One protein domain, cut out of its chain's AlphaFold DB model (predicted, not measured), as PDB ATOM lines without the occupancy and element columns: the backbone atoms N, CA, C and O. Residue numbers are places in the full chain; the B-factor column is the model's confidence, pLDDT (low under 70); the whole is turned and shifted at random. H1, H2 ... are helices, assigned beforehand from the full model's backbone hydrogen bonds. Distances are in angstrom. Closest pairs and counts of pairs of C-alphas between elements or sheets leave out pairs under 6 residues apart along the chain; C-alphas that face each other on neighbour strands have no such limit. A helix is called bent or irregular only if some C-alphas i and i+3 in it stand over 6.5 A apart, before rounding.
ATOM      1  N   LEU A   2      32.948  39.263  15.019       72.38
ATOM      2  CA  LEU A   2      32.111  38.582  16.027       72.38
ATOM      3  C   LEU A   2      31.899  39.405  17.309       72.38
ATOM      4  O   LEU A   2      30.783  39.487  17.796       72.38
ATOM      5  N   SER A   3      32.920  40.124  17.774       79.69
ATOM      6  CA  SER A   3      32.829  40.984  18.963       79.69
ATOM      7  C   SER A   3      31.800  42.120  18.845       79.69
ATOM      8  O   SER A   3      31.069  42.383  19.787       79.69
ATOM      9  N   ASN A   4      31.663  42.748  17.669       87.00
ATOM     10  CA  ASN A   4      30.611  43.752  17.426       87.00
ATOM     11  C   ASN A   4      29.202  43.136  17.408       87.00
ATOM     12  O   ASN A   4      28.220  43.814  17.706       87.00
ATOM     13  N   LEU A   5      29.088  41.871  16.996       88.12
ATOM     14  CA  LEU A   5      27.820  41.152  16.983       88.12
ATOM     15  C   LEU A   5      27.393  40.798  18.408       88.12
ATOM     16  O   LEU A   5      26.246  41.038  18.762       88.12
ATOM     17  N   GLU A   6      28.316  40.289  19.223       89.38
ATOM     18  CA  GLU A   6      28.077  39.997  20.640       89.38
ATOM     19  C   GLU A   6      27.711  41.261  21.418       89.38
ATOM     20  O   GLU A   6      26.763  41.242  22.198       89.38
ATOM     21  N   GLU A   7      28.381  42.382  21.150       90.12
ATOM     22  CA  GLU A   7      28.064  43.676  21.757       90.12
ATOM     23  C   GLU A   7      26.648  44.155  21.384       90.12
ATOM     24  O   GLU A   7      25.865  44.533  22.254       90.12
ATOM     25  N   LYS A   8      26.262  44.043  20.103       89.81
ATOM     26  CA  LYS A   8      24.893  44.346  19.642       89.81
ATOM     27  C   LYS A   8      23.846  43.411  20.244       89.81
ATOM     28  O   LYS A   8      22.748  43.863  20.557       89.81
ATOM     29  N   PHE A   9      24.163  42.124  20.379       92.06
ATOM     30  CA  PHE A   9      23.252  41.135  20.953       92.06
ATOM     31  C   PHE A   9      23.053  41.391  22.447       92.06
ATOM     32  O   PHE A   9      21.924  41.408  22.924       92.06
ATOM     33  N   SER A  10      24.144  41.679  23.157       90.69
ATOM     34  CA  SER A  10      24.130  42.033  24.575       90.69
ATOM     35  C   SER A  10      23.324  43.309  24.806       90.69
ATOM     36  O   SER A  10      22.407  43.296  25.614       90.69
ATOM     37  N   GLY A  11      23.574  44.370  24.029       89.56
ATOM     38  CA  GLY A  11      22.802  45.615  24.116       89.56
ATOM     39  C   GLY A  11      21.316  45.442  23.780       89.56
ATOM     40  O   GLY A  11      20.464  46.076  24.395       89.56
ATOM     41  N   PHE A  12      20.975  44.550  22.843       90.00
ATOM     42  CA  PHE A  12      19.584  44.201  22.553       90.00
ATOM     43  C   PHE A  12      18.916  43.464  23.722       90.00
ATOM     44  O   PHE A  12      17.789  43.795  24.086       90.00
ATOM     45  N   LEU A  13      19.601  42.490  24.326       91.06
ATOM     46  CA  LEU A  13      19.087  41.770  25.492       91.06
ATOM     47  C   LEU A  13      18.928  42.688  26.707       91.06
ATOM     48  O   LEU A  13      17.938  42.558  27.420       91.06
ATOM     49  N   ASP A  14      19.844  43.635  26.907       91.56
ATOM     50  CA  ASP A  14      19.784  44.607  28.003       91.56
ATOM     51  C   ASP A  14      18.577  45.548  27.854       91.56
ATOM     52  O   ASP A  14      17.841  45.787  28.812       91.56
ATOM     53  N   LEU A  15      18.291  45.992  26.620       88.00
ATOM     54  CA  LEU A  15      17.066  46.733  26.303       88.00
ATOM     55  C   LEU A  15      15.812  45.915  26.620       88.00
ATOM     56  O   LEU A  15      14.878  46.453  27.203       88.00
ATOM     57  N   PHE A  16      15.794  44.627  26.266       86.12
ATOM     58  CA  PHE A  16      14.685  43.728  26.598       86.12
ATOM     59  C   PHE A  16      14.548  43.498  28.108       86.12
ATOM     60  O   PHE A  16      13.427  43.421  28.607       86.12
ATOM     61  N   ALA A  17      15.660  43.411  28.838       87.31
ATOM     62  CA  ALA A  17      15.671  43.228  30.287       87.31
ATOM     63  C   ALA A  17      15.184  44.476  31.043       87.31
ATOM     64  O   ALA A  17      14.597  44.347  32.116       87.31
ATOM     65  N   GLN A  18      15.386  45.670  30.479       90.94
ATOM     66  CA  GLN A  18      14.869  46.933  31.013       90.94
ATOM     67  C   GLN A  18      13.429  47.258  30.584       90.94
ATOM     68  O   GLN A  18      12.886  48.267  31.034       90.94
ATOM     69  N   MET A  19      12.789  46.454  29.724       89.88
ATOM     70  CA  MET A  19      11.415  46.728  29.298       89.88
ATOM     71  C   MET A  19      10.426  46.560  30.453       89.88
ATOM     72  O   MET A  19      10.269  45.473  31.007       89.88
ATOM     73  N   ASP A  20       9.665  47.619  30.727       91.81
ATOM     74  CA  ASP A  20       8.503  47.551  31.610       91.81
ATOM     75  C   ASP A  20       7.445  46.577  31.074       91.81
ATOM     76  O   ASP A  20       7.253  46.426  29.860       91.81
ATOM     77  N   THR A  21       6.662  45.982  31.980       91.31
ATOM     78  CA  THR A  21       5.589  45.030  31.642       91.31
ATOM     79  C   THR A  21       4.622  45.585  30.593       91.31
ATOM     80  O   THR A  21       4.237  44.874  29.667       91.31
ATOM     81  N   LEU A  22       4.249  46.867  30.691       93.81
ATOM     82  CA  LEU A  22       3.373  47.518  29.714       93.81
ATOM     83  C   LEU A  22       4.022  47.572  28.322       93.81
ATOM     84  O   LEU A  22       3.373  47.266  27.322       93.81
ATOM     85  N   GLN A  23       5.306  47.931  28.256       90.44
ATOM     86  CA  GLN A  23       6.044  48.026  27.000       90.44
ATOM     87  C   GLN A  23       6.213  46.645  26.361       90.44
ATOM     88  O   GLN A  23       6.048  46.511  25.149       90.44
ATOM     89  N   ALA A  24       6.463  45.608  27.168       90.38
ATOM     90  CA  ALA A  24       6.516  44.224  26.708       90.38
ATOM     91  C   ALA A  24       5.170  43.771  26.121       90.38
ATOM     92  O   ALA A  24       5.135  43.219  25.023       90.38
ATOM     93  N   VAL A  25       4.051  44.066  26.794       93.56
ATOM     94  CA  VAL A  25       2.705  43.748  26.285       93.56
ATOM     95  C   VAL A  25       2.432  44.462  24.960       93.56
ATOM     96  O   VAL A  25       2.011  43.817  24.001       93.56
ATOM     97  N   ILE A  26       2.710  45.767  24.872       93.81
ATOM     98  CA  ILE A  26       2.526  46.540  23.634       93.81
ATOM     99  C   ILE A  26       3.394  45.968  22.512       93.81
ATOM    100  O   ILE A  26       2.896  45.775  21.404       93.81
ATOM    101  N   PHE A  27       4.661  45.661  22.794       91.12
ATOM    102  CA  PHE A  27       5.575  45.075  21.819       91.12
ATOM    103  C   PHE A  27       5.062  43.733  21.303       91.12
ATOM    104  O   PHE A  27       5.014  43.531  20.095       91.12
ATOM    105  N   VAL A  28       4.623  42.840  22.194       91.31
ATOM    106  CA  VAL A  28       4.069  41.534  21.816       91.31
ATOM    107  C   VAL A  28       2.820  41.713  20.956       91.31
ATOM    108  O   VAL A  28       2.736  41.132  19.877       91.31
ATOM    109  N   VAL A  29       1.875  42.557  21.374       92.06
ATOM    110  CA  VAL A  29       0.652  42.828  20.602       92.06
ATOM    111  C   VAL A  29       0.987  43.406  19.227       92.06
ATOM    112  O   VAL A  29       0.438  42.955  18.222       92.06
ATOM    113  N   PHE A  30       1.910  44.365  19.160       91.50
ATOM    114  CA  PHE A  30       2.334  44.983  17.908       91.50
ATOM    115  C   PHE A  30       3.062  43.988  16.999       91.50
ATOM    116  O   PHE A  30       2.783  43.918  15.804       91.50
ATOM    117  N   PHE A  31       3.941  43.163  17.567       90.38
ATOM    118  CA  PHE A  31       4.639  42.100  16.858       90.38
ATOM    119  C   PHE A  31       3.646  41.113  16.249       90.38
ATOM    120  O   PHE A  31       3.717  40.843  15.054       90.38
ATOM    121  N   PHE A  32       2.665  40.641  17.023       89.50
ATOM    122  CA  PHE A  32       1.603  39.781  16.505       89.50
ATOM    123  C   PHE A  32       0.751  40.489  15.448       89.50
ATOM    124  O   PHE A  32       0.409  39.869  14.444       89.50
ATOM    125  N   ALA A  33       0.446  41.778  15.611       88.44
ATOM    126  CA  ALA A  33      -0.309  42.542  14.620       88.44
ATOM    127  C   ALA A  33       0.434  42.649  13.277       88.44
ATOM    128  O   ALA A  33      -0.182  42.476  12.224       88.44
ATOM    129  N   VAL A  34       1.750  42.878  13.299       88.38
ATOM    130  CA  VAL A  34       2.585  42.925  12.089       88.38
ATOM    131  C   VAL A  34       2.801  41.520  11.523       88.38
ATOM    132  O   VAL A  34       2.639  41.307  10.326       88.38
ATOM    133  N   TRP A  35       3.082  40.527  12.360       85.44
ATOM    134  CA  TRP A  35       3.262  39.139  11.929       85.44
ATOM    135  C   TRP A  35       1.999  38.585  11.258       85.44
ATOM    136  O   TRP A  35       2.061  37.953  10.201       85.44
ATOM    137  N   PHE A  36       0.826  38.897  11.818       88.00
ATOM    138  CA  PHE A  36      -0.481  38.510  11.291       88.00
ATOM    139  C   PHE A  36      -1.119  39.524  10.337       88.00
ATOM    140  O   PHE A  36      -2.261  39.327   9.914       88.00
ATOM    141  N   LEU A  37      -0.377  40.543   9.899       88.50
ATOM    142  CA  LEU A  37      -0.862  41.562   8.966       88.50
ATOM    143  C   LEU A  37      -1.487  40.982   7.679       88.50
ATOM    144  O   LEU A  37      -2.578  41.426   7.312       88.50
ATOM    145  N   PRO A  38      -0.912  39.954   7.016       85.44
ATOM    146  CA  PRO A  38      -1.522  39.358   5.824       85.44
ATOM    147  C   PRO A  38      -2.877  38.712   6.125       85.44
ATOM    148  O   PRO A  38      -3.818  38.816   5.336       85.44
ATOM    149  N   SER A  39      -3.004  38.081   7.296       87.12
ATOM    150  CA  SER A  39      -4.269  37.511   7.761       87.12
ATOM    151  C   SER A  39      -5.302  38.606   8.031       87.12
ATOM    152  O   SER A  39      -6.446  38.458   7.612       87.12
ATOM    153  N   VAL A  40      -4.902  39.728   8.642       87.62
ATOM    154  CA  VAL A  40      -5.786  40.884   8.872       87.62
ATOM    155  C   VAL A  40      -6.310  41.439   7.546       87.62
ATOM    156  O   VAL A  40      -7.517  41.617   7.396       87.62
ATOM    157  N   ILE A  41      -5.446  41.635   6.546       87.12
ATOM    158  CA  ILE A  41      -5.861  42.099   5.209       87.12
ATOM    159  C   ILE A  41      -6.838  41.106   4.567       87.12
ATOM    160  O   ILE A  41      -7.870  41.505   4.016       87.12
ATOM    161  N   ALA A  42      -6.578  39.804   4.696       87.56
ATOM    162  CA  ALA A  42      -7.470  38.774   4.179       87.56
ATOM    163  C   ALA A  42      -8.874  38.828   4.811       87.56
ATOM    164  O   ALA A  42      -9.845  38.500   4.128       87.56
ATOM    165  N   VAL A  43      -9.035  39.310   6.052       84.75
ATOM    166  CA  VAL A  43     -10.365  39.484   6.673       84.75
ATOM    167  C   VAL A  43     -11.225  40.496   5.914       84.75
ATOM    168  O   VAL A  43     -12.449  40.349   5.858       84.75
ATOM    169  N   PHE A  44     -10.612  41.507   5.303       83.69
ATOM    170  CA  PHE A  44     -11.332  42.551   4.573       83.69
ATOM    171  C   PHE A  44     -11.474  42.244   3.080       83.69
ATOM    172  O   PHE A  44     -12.508  42.552   2.484       83.69
ATOM    173  N   PHE A  45     -10.461  41.621   2.475       81.00
ATOM    174  CA  PHE A  45     -10.391  41.433   1.025       81.00
ATOM    175  C   PHE A  45     -10.622  39.991   0.566       81.00
ATOM    176  O   PHE A  45     -11.025  39.789  -0.577       81.00
ATOM    177  N   ASN A  46     -10.401  38.985   1.416       78.19
ATOM    178  CA  ASN A  46     -10.381  37.582   0.999       78.19
ATOM    179  C   ASN A  46     -10.926  36.613   2.068       78.19
ATOM    180  O   ASN A  46     -10.308  35.592   2.376       78.19
ATOM    181  N   ARG A  47     -12.111  36.918   2.627       78.38
ATOM    182  CA  ARG A  47     -12.739  36.117   3.700       78.38
ATOM    183  C   ARG A  47     -12.877  34.632   3.358       78.38
ATOM    184  O   ARG A  47     -12.744  33.796   4.242       78.38
ATOM    185  N   ALA A  48     -13.091  34.302   2.085       77.88
ATOM    186  CA  ALA A  48     -13.213  32.923   1.618       77.88
ATOM    187  C   ALA A  48     -11.903  32.115   1.735       77.88
ATOM    188  O   ALA A  48     -11.940  30.904   1.942       77.88
ATOM    189  N   HIS A  49     -10.741  32.768   1.632       81.00
ATOM    190  CA  HIS A  49      -9.428  32.119   1.714       81.00
ATOM    191  C   HIS A  49      -8.682  32.419   3.020       81.00
ATOM    192  O   HIS A  49      -7.521  32.030   3.158       81.00
ATOM    193  N   LEU A  50      -9.347  33.047   3.996       82.00
ATOM    194  CA  LEU A  50      -8.767  33.411   5.290       82.00
ATOM    195  C   LEU A  50      -8.035  32.253   5.970       82.00
ATOM    196  O   LEU A  50      -6.887  32.412   6.367       82.00
ATOM    197  N   GLY A  51      -8.674  31.081   6.063       82.44
ATOM    198  CA  GLY A  51      -8.080  29.918   6.730       82.44
ATOM    199  C   GLY A  51      -6.782  29.450   6.067       82.44
ATOM    200  O   GLY A  51      -5.830  29.094   6.755       82.44
ATOM    201  N   LYS A  52      -6.704  29.526   4.731       86.31
ATOM    202  CA  LYS A  52      -5.499  29.159   3.970       86.31
ATOM    203  C   LYS A  52      -4.382  30.176   4.185       86.31
ATOM    204  O   LYS A  52      -3.241  29.784   4.394       86.31
ATOM    205  N   ILE A  53      -4.716  31.469   4.167       87.12
ATOM    206  CA  ILE A  53      -3.752  32.553   4.392       87.12
ATOM    207  C   ILE A  53      -3.227  32.511   5.829       87.12
ATOM    208  O   ILE A  53      -2.030  32.659   6.030       87.12
ATOM    209  N   PHE A  54      -4.087  32.251   6.815       86.19
ATOM    210  CA  PHE A  54      -3.688  32.120   8.215       86.19
ATOM    211  C   PHE A  54      -2.738  30.937   8.431       86.19
ATOM    212  O   PHE A  54      -1.685  31.101   9.042       86.19
ATOM    213  N   LEU A  55      -3.060  29.769   7.862       87.62
ATOM    214  CA  LEU A  55      -2.202  28.587   7.959       87.62
ATOM    215  C   LEU A  55      -0.857  28.797   7.248       87.62
ATOM    216  O   LEU A  55       0.176  28.390   7.768       87.62
ATOM    217  N   ALA A  56      -0.863  29.468   6.093       87.69
ATOM    218  CA  ALA A  56       0.349  29.818   5.357       87.69
ATOM    219  C   ALA A  56       1.177  30.911   6.050       87.69
ATOM    220  O   ALA A  56       2.374  31.014   5.795       87.69
ATOM    221  N   ASN A  57       0.581  31.701   6.944       87.94
ATOM    222  CA  ASN A  57       1.295  32.762   7.640       87.94
ATOM    223  C   ASN A  57       2.319  32.219   8.653       87.94
ATOM    224  O   ASN A  57       3.356  32.836   8.883       87.94
ATOM    225  N   VAL A  58       2.064  31.028   9.209       84.19
ATOM    226  CA  VAL A  58       2.987  30.333  10.121       84.19
ATOM    227  C   VAL A  58       4.331  30.018   9.437       84.19
ATOM    228  O   VAL A  58       5.356  30.473   9.943       84.19
ATOM    229  N   PRO A  59       4.382  29.326   8.278       82.94
ATOM    230  CA  PRO A  59       5.630  29.131   7.542       82.94
ATOM    231  C   PRO A  59       6.120  30.400   6.829       82.94
ATOM    232  O   PRO A  59       7.325  30.552   6.639       82.94
ATOM    233  N   ALA A  60       5.237  31.331   6.447       84.88
ATOM    234  CA  ALA A  60       5.658  32.581   5.810       84.88
ATOM    235  C   ALA A  60       6.444  33.500   6.751       84.88
ATOM    236  O   ALA A  60       7.298  34.247   6.289       84.88
ATOM    237  N   GLY A  61       6.238  33.395   8.063       77.12
ATOM    238  CA  GLY A  61       7.067  34.082   9.051       77.12
ATOM    239  C   GLY A  61       8.559  33.725   8.995       77.12
ATOM    240  O   GLY A  61       9.398  34.508   9.430       77.12
ATOM    241  N   LEU A  62       8.912  32.577   8.405       83.44
ATOM    242  CA  LEU A  62      10.301  32.149   8.204       83.44
ATOM    243  C   LEU A  62      10.928  32.723   6.923       83.44
ATOM    244  O   LEU A  62      12.131  32.577   6.712       83.44
ATOM    245  N   SER A  63      10.135  33.349   6.046       87.50
ATOM    246  CA  SER A  63      10.599  33.842   4.750       87.50
ATOM    247  C   SER A  63       9.951  35.168   4.370       87.50
ATOM    248  O   SER A  63       8.756  35.252   4.090       87.50
ATOM    249  N   TRP A  64      10.785  36.201   4.234       85.50
ATOM    250  CA  TRP A  64      10.355  37.540   3.824       85.50
ATOM    251  C   TRP A  64       9.552  37.542   2.514       85.50
ATOM    252  O   TRP A  64       8.532  38.217   2.393       85.50
ATOM    253  N   ILE A  65       9.976  36.737   1.533       89.50
ATOM    254  CA  ILE A  65       9.322  36.651   0.219       89.50
ATOM    255  C   ILE A  65       7.932  36.019   0.346       89.50
ATOM    256  O   ILE A  65       6.976  36.510  -0.252       89.50
ATOM    257  N   ALA A  66       7.801  34.956   1.145       89.56
ATOM    258  CA  ALA A  66       6.515  34.306   1.382       89.56
ATOM    259  C   ALA A  66       5.536  35.252   2.092       89.56
ATOM    260  O   ALA A  66       4.363  35.313   1.724       89.56
ATOM    261  N   TRP A  67       6.026  36.040   3.052       89.00
ATOM    262  CA  TRP A  67       5.213  37.024   3.763       89.00
ATOM    263  C   TRP A  67       4.663  38.110   2.819       89.00
ATOM    264  O   TRP A  67       3.461  38.388   2.824       89.00
ATOM    265  N   VAL A  68       5.495  38.651   1.919       89.19
ATOM    266  CA  VAL A  68       5.051  39.627   0.902       89.19
ATOM    267  C   VAL A  68       4.101  38.995  -0.126       89.19
ATOM    268  O   VAL A  68       3.098  39.608  -0.495       89.19
ATOM    269  N   ALA A  69       4.351  37.758  -0.564       89.81
ATOM    270  CA  ALA A  69       3.448  37.049  -1.472       89.81
ATOM    271  C   ALA A  69       2.053  36.843  -0.850       89.81
ATOM    272  O   ALA A  69       1.037  37.031  -1.527       89.81
ATOM    273  N   LEU A  70       1.990  36.530   0.450       88.88
ATOM    274  CA  LEU A  70       0.729  36.451   1.184       88.88
ATOM    275  C   LEU A  70       0.019  37.802   1.277       88.88
ATOM    276  O   LEU A  70      -1.204  37.817   1.158       88.88
ATOM    277  N   LEU A  71       0.731  38.923   1.440       88.38
ATOM    278  CA  LEU A  71       0.110  40.257   1.424       88.38
ATOM    279  C   LEU A  71      -0.592  40.547   0.094       88.38
ATOM    280  O   LEU A  71      -1.732  41.026   0.078       88.38
ATOM    281  N   VAL A  72       0.067  40.232  -1.025       87.62
ATOM    282  CA  VAL A  72      -0.524  40.393  -2.361       87.62
ATOM    283  C   VAL A  72      -1.746  39.487  -2.496       87.62
ATOM    284  O   VAL A  72      -2.830  39.964  -2.828       87.62
ATOM    285  N   TRP A  73      -1.617  38.205  -2.151       86.81
ATOM    286  CA  TRP A  73      -2.716  37.243  -2.260       86.81
ATOM    287  C   TRP A  73      -3.913  37.573  -1.353       86.81
ATOM    288  O   TRP A  73      -5.073  37.431  -1.757       86.81
ATOM    289  N   ALA A  74      -3.644  38.074  -0.147       86.69
ATOM    290  CA  ALA A  74      -4.658  38.587   0.764       86.69
ATOM    291  C   ALA A  74      -5.415  39.769   0.148       86.69
ATOM    292  O   ALA A  74      -6.638  39.829   0.263       86.69
ATOM    293  N   SER A  75      -4.715  40.657  -0.563       82.94
ATOM    294  CA  SER A  75      -5.298  41.840  -1.207       82.94
ATOM    295  C   SER A  75      -6.100  41.510  -2.478       82.94
ATOM    296  O   SER A  75      -7.106  42.160  -2.767       82.94
ATOM    297  N   THR A  76      -5.710  40.480  -3.240       80.56
ATOM    298  CA  THR A  76      -6.322  40.143  -4.544       80.56
ATOM    299  C   THR A  76      -7.705  39.475  -4.452       80.56
ATOM    300  O   THR A  76      -8.480  39.542  -5.409       80.56
ATOM    301  N   GLY A  77      -8.073  38.867  -3.317       65.81
ATOM    302  CA  GLY A  77      -9.290  38.044  -3.180       65.81
ATOM    303  C   GLY A  77     -10.605  38.679  -3.647       65.81
ATOM    304  O   GLY A  77     -11.447  38.011  -4.250       65.81
ATOM    305  N   LYS A  78     -10.767  39.991  -3.451       61.81
ATOM    306  CA  LYS A  78     -12.010  40.714  -3.762       61.81
ATOM    307  C   LYS A  78     -12.255  40.878  -5.265       61.81
ATOM    308  O   LYS A  78     -13.403  41.032  -5.682       61.81
ATOM    309  N   MET A  79     -11.205  40.839  -6.092       59.19
ATOM    310  CA  MET A  79     -11.347  40.953  -7.551       59.19
ATOM    311  C   MET A  79     -11.899  39.677  -8.185       59.19
ATOM    312  O   MET A  79     -12.676  39.770  -9.133       59.19
ATOM    313  N   SER A  80     -11.565  38.501  -7.645       60.28
ATOM    314  CA  SER A  80     -12.000  37.221  -8.218       60.28
ATOM    315  C   SER A  80     -13.522  37.034  -8.131       60.28
ATOM    316  O   SER A  80     -14.154  36.692  -9.129       60.28
ATOM    317  N   GLY A  81     -14.132  37.365  -6.985       61.00
ATOM    318  CA  GLY A  81     -15.582  37.224  -6.788       61.00
ATOM    319  C   GLY A  81     -16.417  38.111  -7.717       61.00
ATOM    320  O   GLY A  81     -17.357  37.638  -8.350       61.00
ATOM    321  N   ARG A  82     -16.030  39.385  -7.886       61.97
ATOM    322  CA  ARG A  82     -16.754  40.323  -8.771       61.97
ATOM    323  C   ARG A  82     -16.640  39.953 -10.247       61.97
ATOM    324  O   ARG A  82     -17.516  40.304 -11.036       61.97
ATOM    325  N   LEU A  83     -15.551  39.289 -10.628       62.59
ATOM    326  CA  LEU A  83     -15.351  38.816 -11.988       62.59
ATOM    327  C   LEU A  83     -16.233  37.591 -12.254       62.59
ATOM    328  O   LEU A  83     -16.984  37.593 -13.223       62.59
ATOM    329  N   ALA A  84     -16.228  36.603 -11.358       67.81
ATOM    330  CA  ALA A  84     -17.094  35.430 -11.473       67.81
ATOM    331  C   ALA A  84     -18.584  35.813 -11.566       67.81
ATOM    332  O   ALA A  84     -19.298  35.294 -12.421       67.81
ATOM    333  N   GLU A  85     -19.028  36.785 -10.766       72.25
ATOM    334  CA  GLU A  85     -20.405  37.291 -10.797       72.25
ATOM    335  C   GLU A  85     -20.740  37.987 -12.129       72.25
ATOM    336  O   GLU A  85     -21.769  37.698 -12.739       72.25
ATOM    337  N   LYS A  86     -19.844  38.845 -12.646       69.81
ATOM    338  CA  LYS A  86     -20.049  39.527 -13.937       69.81
ATOM    339  C   LYS A  86     -20.094  38.564 -15.120       69.81
ATOM    340  O   LYS A  86     -20.948  38.721 -15.989       69.81
ATOM    341  N   TYR A  87     -19.182  37.596 -15.179       75.69
ATOM    342  CA  TYR A  87     -19.136  36.641 -16.286       75.69
ATOM    343  C   TYR A  87     -20.257  35.597 -16.193       75.69
ATOM    344  O   TYR A  87     -20.803  35.229 -17.231       75.69
ATOM    345  N   GLY A  88     -20.656  35.188 -14.984       75.31
ATOM    346  CA  GLY A  88     -21.803  34.301 -14.761       75.31
ATOM    347  C   GLY A  88     -23.153  34.959 -15.071       75.31
ATOM    348  O   GLY A  88     -24.019  34.341 -15.685       75.31
ATOM    349  N   ALA A  89     -23.330  36.237 -14.723       73.50
ATOM    350  CA  ALA A  89     -24.538  36.983 -15.078       73.50
ATOM    351  C   ALA A  89     -24.624  37.257 -16.593       73.50
ATOM    352  O   ALA A  89     -25.698  37.157 -17.186       73.50
ATOM    353  N   ALA A  90     -23.492  37.559 -17.238       74.31
ATOM    354  CA  ALA A  90     -23.438  37.807 -18.678       74.31
ATOM    355  C   ALA A  90     -23.704  36.543 -19.519       74.31
ATOM    356  O   ALA A  90     -24.314  36.638 -20.586       74.31
ATOM    357  N   SER A  91     -23.273  35.362 -19.060       67.94
ATOM    358  CA  SER A  91     -23.589  34.093 -19.726       67.94
ATOM    359  C   SER A  91     -25.054  33.696 -19.535       67.94
ATOM    360  O   SER A  91     -25.698  33.315 -20.511       67.94
ATOM    361  N   ALA A  92     -25.615  33.878 -18.334       73.38
ATOM    362  CA  ALA A  92     -27.031  33.619 -18.066       73.38
ATOM    363  C   ALA A  92     -27.960  34.497 -18.928       73.38
ATOM    364  O   ALA A  92     -28.910  33.995 -19.528       73.38
ATOM    365  N   GLN A  93     -27.651  35.790 -19.079       74.56
ATOM    366  CA  GLN A  93     -28.418  36.693 -19.947       74.56
ATOM    367  C   GLN A  93     -28.332  36.320 -21.435       74.56
ATOM    368  O   GLN A  93     -29.310  36.482 -22.164       74.56
ATOM    369  N   LYS A  94     -27.181  35.810 -21.895       75.00
ATOM    370  CA  LYS A  94     -27.037  35.318 -23.273       75.00
ATOM    371  C   LYS A  94     -27.881  34.073 -23.541       75.00
ATOM    372  O   LYS A  94     -28.392  33.950 -24.646       75.00
ATOM    373  N   MET A  95     -28.028  33.183 -22.561       72.25
ATOM    374  CA  MET A  95     -28.838  31.967 -22.703       72.25
ATOM    375  C   MET A  95     -30.336  32.288 -22.759       72.25
ATOM    376  O   MET A  95     -31.007  31.839 -23.678       72.25
ATOM    377  N   VAL A  96     -30.832  33.161 -21.875       74.00
ATOM    378  CA  VAL A  96     -32.246  33.593 -21.880       74.00
ATOM    379  C   VAL A  96     -32.637  34.272 -23.197       74.00
ATOM    380  O   VAL A  96     -33.730  34.052 -23.700       74.00
ATOM    381  N   LYS A  97     -31.736  35.069 -23.785       74.25
ATOM    382  CA  LYS A  97     -31.991  35.772 -25.053       74.25
ATOM    383  C   LYS A  97     -31.899  34.872 -26.295       74.25
ATOM    384  O   LYS A  97     -32.306  35.293 -27.369       74.25
ATOM    385  N   ALA A  98     -31.317  33.679 -26.179       75.38
ATOM    386  CA  ALA A  98     -31.230  32.715 -27.278       75.38
ATOM    387  C   ALA A  98     -32.456  31.786 -27.351       75.38
ATOM    388  O   ALA A  98     -32.661  31.141 -28.375       75.38
ATOM    389  N   GLU A  99     -33.246  31.718 -26.275       64.31
ATOM    390  CA  GLU A  99     -34.464  30.903 -26.161       64.31
ATOM    391  C   GLU A  99     -35.760  31.696 -26.442       64.31
ATOM    392  O   GLU A  99     -36.832  31.100 -26.532       64.31
ATOM    393  N   SER A 100     -35.661  33.026 -26.579       57.81
ATOM    394  CA  SER A 100     -36.756  33.973 -26.865       57.81
ATOM    395  C   SER A 100     -36.733  34.469 -28.306       57.81
ATOM    396  O   SER A 100     -37.814  34.530 -28.928       57.81
TER     397      SER A 100
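What this domain is: This is residues 2 to 100 of the 100 residues of the protein "Superinfection immunity protein" of Microbulbifer sp. YPW1 (UniProt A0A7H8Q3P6). A small knot of three short helices, H3, H4 and H5a, folds back and forth near the middle of a long chain of helices. From one side of the knot H2 leads away to a corner with H1, whose residues 2 to 15 stick out; from the other side the arm H5b runs off, with residues 82 to 100 sticking out. The printed part has 99 residues with five named helices, H1 to H5 in order, and no named strand: all helix. The whole is extended, with a radius of gyration of the C-alphas of 22.9 A and spans of 82 by 32 by 16 A.

Where its parts are: Find C-alpha 2 at (32.111, 38.582, 16.027); from there H1 runs 22.3 A through residues 2 to 17. H2, residues 21 to 35, covers 20.7 A, and H3, residues 37 to 45, covers 12.4 A. H4, residues 47 to 60, covers 18.9 A and is irregular: C-alphas 48 and 51 are 7.8 A apart. H5, residues 64 to 98, was assigned as one helix by its hydrogen bonds but is bent, with C-alphas 75 and 78 7.3 A apart. Its arms are H5a, residues 64 to 75, 17.0 A, and H5b, residues 78 to 98, 31.4 A, ending at C-alpha 98 at (-31.230, 32.715, -27.278).

How they stand to each other: H1 and H2 are only just apart, closest 8.2 A. H2 and H3 meet only through their link. Look next at the hairpin of H3 and H4: they touch, closest at the C-alphas of Ser 39 and Phe 54, 5.4 A. H4 and H5a, also a hairpin, touch at Ala 60 and Ala 66, their closest C-alphas, 4.8 A. H3 touches H5a, the same way at a shallow tilt of 15 degrees, with the C-alphas of Ala 42 and Ala 74 closest, 4.4 A. H5a and H5b stand at a steep tilt of 40 degrees. Every O i to N i+4 pair is within hydrogen-bond range in H1, H2 and H5a; the counts are 4 of 5 in H3, 6 of 10 in H4 and 16 of 17 in H5b.

The domain as a whole: The C-alphas farthest apart, those of Ser 3 and Ser 100, are 83.6 A apart. The printed part has no cut, and its four links are tight. Look for pLDDT under 70 at residues 77 to 84, 86, 91 and 99 to 100.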